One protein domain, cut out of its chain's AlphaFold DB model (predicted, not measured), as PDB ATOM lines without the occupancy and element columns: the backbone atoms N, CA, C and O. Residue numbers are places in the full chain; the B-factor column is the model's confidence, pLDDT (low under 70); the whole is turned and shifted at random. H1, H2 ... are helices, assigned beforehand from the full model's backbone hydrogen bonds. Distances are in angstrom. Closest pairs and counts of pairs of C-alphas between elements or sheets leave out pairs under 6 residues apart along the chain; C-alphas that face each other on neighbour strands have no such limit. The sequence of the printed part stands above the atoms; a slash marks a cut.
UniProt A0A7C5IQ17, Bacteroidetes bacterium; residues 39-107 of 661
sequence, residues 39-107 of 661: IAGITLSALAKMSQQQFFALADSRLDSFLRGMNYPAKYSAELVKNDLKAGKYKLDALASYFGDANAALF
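Overview. This is residues 39 to 107 of the 661 residues of a protein of Bacteroidetes bacterium (UniProt A0A7C5IQ17). Helices H3 and H4 make a corner at their first residues, H2 sits near H4, and H1 packs on H5, while residues 101 to 107, with H6, stick out at one end. The 69 printed residues hold six named helices, H1 to H6 in chain order, and no named strand: all helix, compact, radius of gyration of the C-alphas 11.8 A, spans 34 by 22 by 22 A.

Arrangement. Start at H3, residues 60 to 69, which touches H4, residues 78 to 86, about perpendicular at 78 degrees; their closest C-alphas, Asp 60 and Ala 78, are 5.2 A apart. H2, residues 52 to 56, is close but not clearly touching H4, closest C-alphas Phe 56 and Lys 82, 6.9 A. H1, residues 44 to 48, touches H5, residues 93 to 96, closest C-alphas Ala 48 and Ala 96, 5.2 A. H6, residues 102 to 107, touches no helix. Every O i to N i+4 pair is within hydrogen-bond range in H1, H2, H3, H4 and H6; H5 is too short for one.

Along the chain. Find C-alpha 60 at (212.167, 292.064, 296.531); H3 runs 13.9 A from there, H4 12.2 A. H6, 9.2 A, ends at C-alpha 107, (227.596, 291.315, 269.155).

Size, cuts and confidence. The farthest C-alphas, Ala 87 and Phe 107, are 35.8 A apart. The printed part has no cut and no long link; residues 100 to 107 have pLDDT under 70.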
ATOM      1  N   ILE A  39     221.155 296.737 285.786       85.38
ATOM      2  CA  ILE A  39     219.791 297.122 286.169       85.38
ATOM      3  C   ILE A  39     219.634 296.940 287.670       85.38
ATOM      4  O   ILE A  39     219.883 295.864 288.210       85.38
ATOM      5  N   ALA A  40     219.255 298.015 288.367       88.31
ATOM      6  CA  ALA A  40     219.177 298.041 289.830       88.31
ATOM      7  C   ALA A  40     220.478 297.548 290.515       88.31
ATOM      8  O   ALA A  40     220.453 296.906 291.571       88.31
ATOM      9  N   GLY A  41     221.633 297.826 289.896       87.12
ATOM     10  CA  GLY A  41     222.948 297.398 290.380       87.12
ATOM     11  C   GLY A  41     223.202 295.891 290.264       87.12
ATOM     12  O   GLY A  41     223.964 295.358 291.066       87.12
ATOM     13  N   ILE A  42     222.507 295.186 289.368       85.69
ATOM     14  CA  ILE A  42     222.675 293.752 289.104       85.69
ATOM     15  C   ILE A  42     222.929 293.578 287.603       85.69
ATOM     16  O   ILE A  42     222.188 294.128 286.788       85.69
ATOM     17  N   THR A  43     223.956 292.806 287.248       83.81
ATOM     18  CA  THR A  43     224.190 292.336 285.872       83.81
ATOM     19  C   THR A  43     223.863 290.848 285.755       83.81
ATOM     20  O   THR A  43     223.778 290.140 286.767       83.81
ATOM     21  N   LEU A  44     223.696 290.344 284.527       79.75
ATOM     22  CA  LEU A  44     223.484 288.911 284.296       79.75
ATOM     23  C   LEU A  44     224.675 288.071 284.779       79.75
ATOM     24  O   LEU A  44     224.454 287.053 285.435       79.75
ATOM     25  N   SER A  45     225.920 288.512 284.552       78.00
ATOM     26  CA  SER A  45     227.096 287.797 285.068       78.00
ATOM     27  C   SER A  45     227.176 287.813 286.590       78.00
ATOM     28  O   SER A  45     227.545 286.804 287.198       78.00
ATOM     29  N   ALA A  46     226.822 288.934 287.228       81.44
ATOM     30  CA  ALA A  46     226.771 289.009 288.685       81.44
ATOM     31  C   ALA A  46     225.724 288.037 289.251       81.44
ATOM     32  O   ALA A  46     225.986 287.373 290.251       81.44
ATOM     33  N   LEU A  47     224.571 287.912 288.587       83.50
ATOM     34  CA  LEU A  47     223.520 286.971 288.963       83.50
ATOM     35  C   LEU A  47     223.946 285.509 288.775       83.50
ATOM     36  O   LEU A  47     223.719 284.699 289.669       83.50
ATOM     37  N   ALA A  48     224.614 285.182 287.662       81.44
ATOM     38  CA  ALA A  48     225.115 283.835 287.370       81.44
ATOM     39  C   ALA A  48     226.119 283.325 288.419       81.44
ATOM     40  O   ALA A  48     226.182 282.132 288.700       81.44
ATOM     41  N   LYS A  49     226.911 284.238 288.992       82.25
ATOM     42  CA  LYS A  49     227.945 283.943 289.997       82.25
ATOM     43  C   LYS A  49     227.438 284.062 291.440       82.25
ATOM     44  O   LYS A  49     228.193 283.799 292.375       82.25
ATOM     45  N   MET A  50     226.192 284.491 291.640       87.62
ATOM     46  CA  MET A  50     225.627 284.754 292.961       87.62
ATOM     47  C   MET A  50     225.359 283.443 293.712       87.62
ATOM     48  O   MET A  50     224.804 282.497 293.159       87.62
ATOM     49  N   SER A  51     225.711 283.375 294.997       91.38
ATOM     50  CA  SER A  51     225.294 282.249 295.845       91.38
ATOM     51  C   SER A  51     223.795 282.324 296.161       91.38
ATOM     52  O   SER A  51     223.210 283.410 296.199       91.38
ATOM     53  N   GLN A  52     223.166 281.185 296.477       90.25
ATOM     54  CA  GLN A  52     221.756 281.171 296.893       90.25
ATOM     55  C   GLN A  52     221.495 282.095 298.091       90.25
ATOM     56  O   GLN A  52     220.498 282.812 298.108       90.25
ATOM     57  N   GLN A  53     222.407 282.132 299.068       93.19
ATOM     58  CA  GLN A  53     222.282 283.003 300.237       93.19
ATOM     59  C   GLN A  53     222.264 284.486 299.842       93.19
ATOM     60  O   GLN A  53     221.402 285.232 300.304       93.19
ATOM     61  N   GLN A  54     223.179 284.907 298.963       94.06
ATOM     62  CA  GLN A  54     223.222 286.281 298.454       94.06
ATOM     63  C   GLN A  54     221.961 286.628 297.658       94.06
ATOM     64  O   GLN A  54     221.413 287.714 297.830       94.06
ATOM     65  N   PHE A  55     221.468 285.697 296.837       94.56
ATOM     66  CA  PHE A  55     220.253 285.903 296.055       94.56
ATOM     67  C   PHE A  55     219.015 286.074 296.943       94.56
ATOM     68  O   PHE A  55     218.244 287.016 296.763       94.56
ATOM     69  N   PHE A  56     218.831 285.208 297.945       95.38
ATOM     70  CA  PHE A  56     217.692 285.313 298.860       95.38
ATOM     71  C   PHE A  56     217.738 286.569 299.737       95.38
ATOM     72  O   PHE A  56     216.678 287.047 300.146       95.38
ATOM     73  N   ALA A  57     218.928 287.132 299.967       95.56
ATOM     74  CA  ALA A  57     219.119 288.392 300.679       95.56
ATOM     75  C   ALA A  57     218.799 289.649 299.842       95.56
ATOM     76  O   ALA A  57     218.728 290.743 300.403       95.56
ATOM     77  N   LEU A  58     218.595 289.538 298.521       95.44
ATOM     78  CA  LEU A  58     218.173 290.677 297.699       95.44
ATOM     79  C   LEU A  58     216.792 291.173 298.139       95.44
ATOM     80  O   LEU A  58     215.866 290.377 298.288       95.44
ATOM     81  N   ALA A  59     216.629 292.489 298.282       96.69
ATOM     82  CA  ALA A  59     215.314 293.089 298.490       96.69
ATOM     83  C   ALA A  59     214.389 292.784 297.298       96.69
ATOM     84  O   ALA A  59     214.816 292.886 296.145       96.69
ATOM     85  N   ASP A  60     213.126 292.457 297.570       97.38
ATOM     86  CA  ASP A  60     212.167 292.064 296.531       97.38
ATOM     87  C   ASP A  60     211.966 293.174 295.494       97.38
ATOM     88  O   ASP A  60     212.046 292.910 294.301       97.38
ATOM     89  N   SER A  61     211.877 294.435 295.928       96.38
ATOM     90  CA  SER A  61     211.782 295.596 295.030       96.38
ATOM     91  C   SER A  61     212.970 295.717 294.072       96.38
ATOM     92  O   SER A  61     212.804 296.109 292.915       96.38
ATOM     93  N   ARG A  62     214.176 295.357 294.524       96.00
ATOM     94  CA  ARG A  62     215.391 295.375 293.701       96.00
ATOM     95  C   ARG A  62     215.366 294.245 292.676       96.00
ATOM     96  O   ARG A  62     215.688 294.479 291.514       96.00
ATOM     97  N   LEU A  63     214.968 293.043 293.096       95.69
ATOM     98  CA  LEU A  63     214.850 291.893 292.204       95.69
ATOM     99  C   LEU A  63     213.723 292.090 291.181       95.69
ATOM    100  O   LEU A  63     213.947 291.853 290.002       95.69
ATOM    101  N   ASP A  64     212.561 292.602 291.581       96.56
ATOM    102  CA  ASP A  64     211.475 292.946 290.656       96.56
ATOM    103  C   ASP A  64     211.916 294.005 289.641       96.56
ATOM    104  O   ASP A  64     211.656 293.860 288.446       96.56
ATOM    105  N   SER A  65     212.646 295.037 290.086       95.12
ATOM    106  CA  SER A  65     213.204 296.057 289.186       95.12
ATOM    107  C   SER A  65     214.152 295.442 288.154       95.12
ATOM    108  O   SER A  65     214.073 295.773 286.971       95.12
ATOM    109  N   PHE A  66     215.006 294.508 288.582       92.75
ATOM    110  CA  PHE A  66     215.871 293.743 287.685       92.75
ATOM    111  C   PHE A  66     215.060 292.880 286.705       92.75
ATOM    112  O   PHE A  66     215.277 292.961 285.497       92.75
ATOM    113  N   LEU A  67     214.088 292.103 287.193       92.69
ATOM    114  CA  LEU A  67     213.250 291.228 286.366       92.69
ATOM    115  C   LEU A  67     212.465 292.021 285.306       92.69
ATOM    116  O   LEU A  67     212.338 291.582 284.163       92.69
ATOM    117  N   ARG A  68     211.938 293.198 285.654       93.31
ATOM    118  CA  ARG A  68     211.204 294.053 284.711       93.31
ATOM    119  C   ARG A  68     212.129 294.763 283.735       93.31
ATOM    120  O   ARG A  68     211.837 294.753 282.544       93.31
ATOM    121  N   GLY A  69     213.248 295.310 284.209       87.88
ATOM    122  CA  GLY A  69     214.216 295.976 283.337       87.88
ATOM    123  C   GLY A  69     214.863 295.024 282.328       87.88
ATOM    124  O   GLY A  69     215.062 295.401 281.182       87.88
ATOM    125  N   MET A  70     215.097 293.764 282.712       85.12
ATOM    126  CA  MET A  70     215.569 292.718 281.798       85.12
ATOM    127  C   MET A  70     214.447 292.106 280.940       85.12
ATOM    128  O   MET A  70     214.713 291.238 280.119       85.12
ATOM    129  N   ASN A  71     213.190 292.536 281.094       86.25
ATOM    130  CA  ASN A  71     212.043 292.066 280.311       86.25
ATOM    131  C   ASN A  71     211.686 290.568 280.500       86.25
ATOM    132  O   ASN A  71     211.275 289.877 279.554       86.25
ATOM    133  N   TYR A  72     211.795 290.053 281.730       89.12
ATOM    134  CA  TYR A  72     211.188 288.765 282.092       89.12
ATOM    135  C   TYR A  72     209.653 288.843 282.027       89.12
ATOM    136  O   TYR A  72     209.083 289.903 282.309       89.12
ATOM    137  N   PRO A  73     208.954 287.732 281.709       88.56
ATOM    138  CA  PRO A  73     207.496 287.677 281.727       88.56
ATOM    139  C   PRO A  73     206.902 288.209 283.033       88.56
ATOM    140  O   PRO A  73     207.383 287.888 284.120       88.56
ATOM    141  N   ALA A  74     205.817 288.981 282.926       89.69
ATOM    142  CA  ALA A  74     205.202 289.681 284.057       89.69
ATOM    143  C   ALA A  74     204.766 288.754 285.207       89.69
ATOM    144  O   ALA A  74     204.689 289.195 286.350       89.69
ATOM    145  N   LYS A  75     204.531 287.466 284.923       92.25
ATOM    146  CA  LYS A  75     204.224 286.452 285.941       92.25
ATOM    147  C   LYS A  75     205.362 286.218 286.941       92.25
ATOM    148  O   LYS A  75     205.086 285.844 288.073       92.25
ATOM    149  N   TYR A  76     206.618 286.443 286.554       95.31
ATOM    150  CA  TYR A  76     207.764 286.274 287.446       95.31
ATOM    151  C   TYR A  76     207.942 287.523 288.306       95.31
ATOM    152  O   TYR A  76     208.395 288.560 287.814       95.31
ATOM    153  N   SER A  77     207.551 287.424 289.576       96.75
ATOM    154  CA  SER A  77     207.889 288.367 290.646       96.75
ATOM    155  C   SER A  77     209.046 287.831 291.490       96.75
ATOM    156  O   SER A  77     209.332 286.631 291.473       96.75
ATOM    157  N   ALA A  78     209.686 288.701 292.268       96.88
ATOM    158  CA  ALA A  78     210.697 288.324 293.248       96.88
ATOM    159  C   ALA A  78     210.195 287.221 294.193       96.88
ATOM    160  O   ALA A  78     210.901 286.238 294.425       96.88
ATOM    161  N   GLU A  79     208.957 287.347 294.676       97.06
ATOM    162  CA  GLU A  79     208.306 286.353 295.529       97.06
ATOM    163  C   GLU A  79     208.170 284.997 294.823       97.06
ATOM    164  O   GLU A  79     208.626 283.980 295.353       97.06
ATOM    165  N   LEU A  80     207.595 284.975 293.612       96.62
ATOM    166  CA  LEU A  80     207.401 283.735 292.860       96.62
ATOM    167  C   LEU A  80     208.740 283.062 292.563       96.62
ATOM    168  O   LEU A  80     208.900 281.876 292.834       96.62
ATOM    169  N   VAL A  81     209.714 283.823 292.060       96.50
ATOM    170  CA  VAL A  81     211.037 283.303 291.698       96.50
ATOM    171  C   VAL A  81     211.743 282.715 292.918       96.50
ATOM    172  O   VAL A  81     212.269 281.605 292.858       96.50
ATOM    173  N   LYS A  82     211.723 283.410 294.061       96.75
ATOM    174  CA  LYS A  82     212.320 282.890 295.299       96.75
ATOM    175  C   LYS A  82     211.609 281.629 295.789       96.75
ATOM    176  O   LYS A  82     212.281 280.700 296.236       96.75
ATOM    177  N   ASN A  83     210.281 281.578 295.721       96.50
ATOM    178  CA  ASN A  83     209.511 280.408 296.141       96.50
ATOM    179  C   ASN A  83     209.747 279.207 295.217       96.50
ATOM    180  O   ASN A  83     209.950 278.097 295.705       96.50
ATOM    181  N   ASP A  84     209.808 279.426 293.907       95.94
ATOM    182  CA  ASP A  84     210.105 278.393 292.915       95.94
ATOM    183  C   ASP A  84     211.521 277.824 293.077       95.94
ATOM    184  O   ASP A  84     211.704 276.607 293.008       95.94
ATOM    185  N   LEU A  85     212.510 278.682 293.360       94.56
ATOM    186  CA  LEU A  85     213.879 278.261 293.671       94.56
ATOM    187  C   LEU A  85     213.936 277.425 294.957       94.56
ATOM    188  O   LEU A  85     214.597 276.390 294.980       94.56
ATOM    189  N   LYS A  86     213.215 277.828 296.017       95.12
ATOM    190  CA  LYS A  86     213.106 277.041 297.263       95.12
ATOM    191  C   LYS A  86     212.423 275.693 297.036       95.12
ATOM    192  O   LYS A  86     212.812 274.704 297.645       95.12
ATOM    193  N   ALA A  87     211.421 275.659 296.159       95.69
ATOM    194  CA  ALA A  87     210.712 274.444 295.771       95.69
ATOM    195  C   ALA A  87     211.497 273.573 294.771       95.69
ATOM    196  O   ALA A  87     211.028 272.497 294.409       95.69
ATOM    197  N   GLY A  88     212.668 274.024 294.305       93.44
ATOM    198  CA  GLY A  88     213.511 273.280 293.372       93.44
ATOM    199  C   GLY A  88     212.944 273.168 291.954       93.44
ATOM    200  O   GLY A  88     213.349 272.266 291.224       93.44
ATOM    201  N   LYS A  89     212.027 274.057 291.540       94.25
ATOM    202  CA  LYS A  89     211.451 274.024 290.179       94.25
ATOM    203  C   LYS A  89     212.490 274.305 289.091       94.25
ATOM    204  O   LYS A  89     212.384 273.785 287.987       94.25
ATOM    205  N   TYR A  90     213.485 275.125 289.411       92.50
ATOM    206  CA  TYR A  90     214.660 275.401 288.590       92.50
ATOM    207  C   TYR A  90     215.811 275.859 289.488       92.50
ATOM    208  O   TYR A  90     215.634 276.085 290.687       92.50
ATOM    209  N   LYS A  91     217.009 275.961 288.914       90.88
ATOM    210  CA  LYS A  91     218.207 276.446 289.606       90.88
ATOM    211  C   LYS A  91     218.414 277.943 289.354       90.88
ATOM    212  O   LYS A  91     217.824 278.510 288.440       90.88
ATOM    213  N   LEU A  92     219.249 278.585 290.170       87.25
ATOM    214  CA  LEU A  92     219.495 280.030 290.092       87.25
ATOM    215  C   LEU A  92     220.088 280.463 288.741       87.25
ATOM    216  O   LEU A  92     219.742 281.529 288.234       87.25
ATOM    217  N   ASP A  93     220.923 279.617 288.133       84.19
ATOM    218  CA  ASP A  93     221.499 279.853 286.808       84.19
ATOM    219  C   ASP A  93     220.433 280.002 285.717       84.19
ATOM    220  O   ASP A  93     220.673 280.727 284.754       84.19
ATOM    221  N   ALA A  94     219.229 279.445 285.911       87.38
ATOM    222  CA  ALA A  94     218.120 279.578 284.970       87.38
ATOM    223  C   ALA A  94     217.690 281.035 284.742       87.38
ATOM    224  O   ALA A  94     217.191 281.348 283.664       87.38
ATOM    225  N   LEU A  95     217.886 281.929 285.723       87.44
ATOM    226  CA  LEU A  95     217.677 283.365 285.522       87.44
ATOM    227  C   LEU A  95     218.747 283.913 284.571       87.44
ATOM    228  O   LEU A  95     218.436 284.434 283.506       87.44
ATOM    229  N   ALA A  96     220.026 283.738 284.897       81.94
ATOM    230  CA  ALA A  96     221.101 284.275 284.067       81.94
ATOM    231  C   ALA A  96     221.092 283.708 282.634       81.94
ATOM    232  O   ALA A  96     221.330 284.439 281.672       81.94
ATOM    233  N   SER A  97     220.756 282.426 282.471       78.62
ATOM    234  CA  SER A  97     220.705 281.763 281.169       78.62
ATOM    235  C   SER A  97     219.425 282.036 280.379       78.62
ATOM    236  O   SER A  97     219.372 281.649 279.211       78.62
ATOM    237  N   TYR A  98     218.412 282.684 280.970       84.00
ATOM    238  CA  TYR A  98     217.092 282.887 280.361       84.00
ATOM    239  C   TYR A  98     217.177 283.582 278.998       84.00
ATOM    240  O   TYR A  98     216.557 283.145 278.038       84.00
ATOM    241  N   PHE A  99     218.000 284.624 278.863       74.31
ATOM    242  CA  PHE A  99     218.105 285.354 277.596       74.31
ATOM    243  C   PHE A  99     219.052 284.687 276.610       74.31
ATOM    244  O   PHE A  99     218.659 284.545 275.462       74.31
ATOM    245  N   GLY A 100     220.238 284.238 277.073       62.09
ATOM    246  CA  GLY A 100     221.404 283.789 276.276       62.09
ATOM    247  C   GLY A 100     221.142 283.736 274.773       62.09
ATOM    248  O   GLY A 100     220.775 282.692 274.233       62.09
ATOM    249  N   ASP A 101     221.194 284.924 274.196       59.59
ATOM    250  CA  ASP A 101     220.608 285.254 272.913       59.59
ATOM    251  C   ASP A 101     221.644 284.963 271.830       59.59
ATOM    252  O   ASP A 101     222.799 285.368 271.955       59.59
ATOM    253  N   ALA A 102     221.240 284.215 270.800       50.28
ATOM    254  CA  ALA A 102     222.107 283.909 269.672       50.28
ATOM    255  C   ALA A 102     222.548 285.207 268.990       50.28
ATOM    256  O   ALA A 102     223.716 285.332 268.661       50.28
ATOM    257  N   ASN A 103     221.662 286.207 268.894       52.50
ATOM    258  CA  ASN A 103     221.983 287.528 268.365       52.50
ATOM    259  C   ASN A 103     222.969 288.269 269.284       52.50
ATOM    260  O   ASN A 103     223.984 288.797 268.842       52.50
ATOM    261  N   ALA A 104     222.731 288.240 270.598       56.00
ATOM    262  CA  ALA A 104     223.653 288.813 271.571       56.00
ATOM    263  C   ALA A 104     225.035 288.140 271.560       56.00
ATOM    264  O   ALA A 104     226.024 288.835 271.745       56.00
ATOM    265  N   ALA A 105     225.141 286.831 271.324       55.66
ATOM    266  CA  ALA A 105     226.433 286.146 271.233       55.66
ATOM    267  C   ALA A 105     227.299 286.684 270.077       55.66
ATOM    268  O   ALA A 105     228.520 286.747 270.207       55.66
ATOM    269  N   LEU A 106     226.665 287.132 268.989       55.12
ATOM    270  CA  LEU A 106     227.333 287.710 267.821       55.12
ATOM    271  C   LEU A 106     227.910 289.104 268.106       55.12
ATOM    272  O   LEU A 106     229.022 289.413 267.688       55.12
ATOM    273  N   PHE A 107     227.190 289.931 268.869       55.19
ATOM    274  CA  PHE A 107     227.596 291.315 269.155       55.19
ATOM    275  C   PHE A 107     228.301 291.510 270.503       55.19
ATOM    276  O   PHE A 107     228.941 292.537 270.720       55.19
TER     277      PHE A 107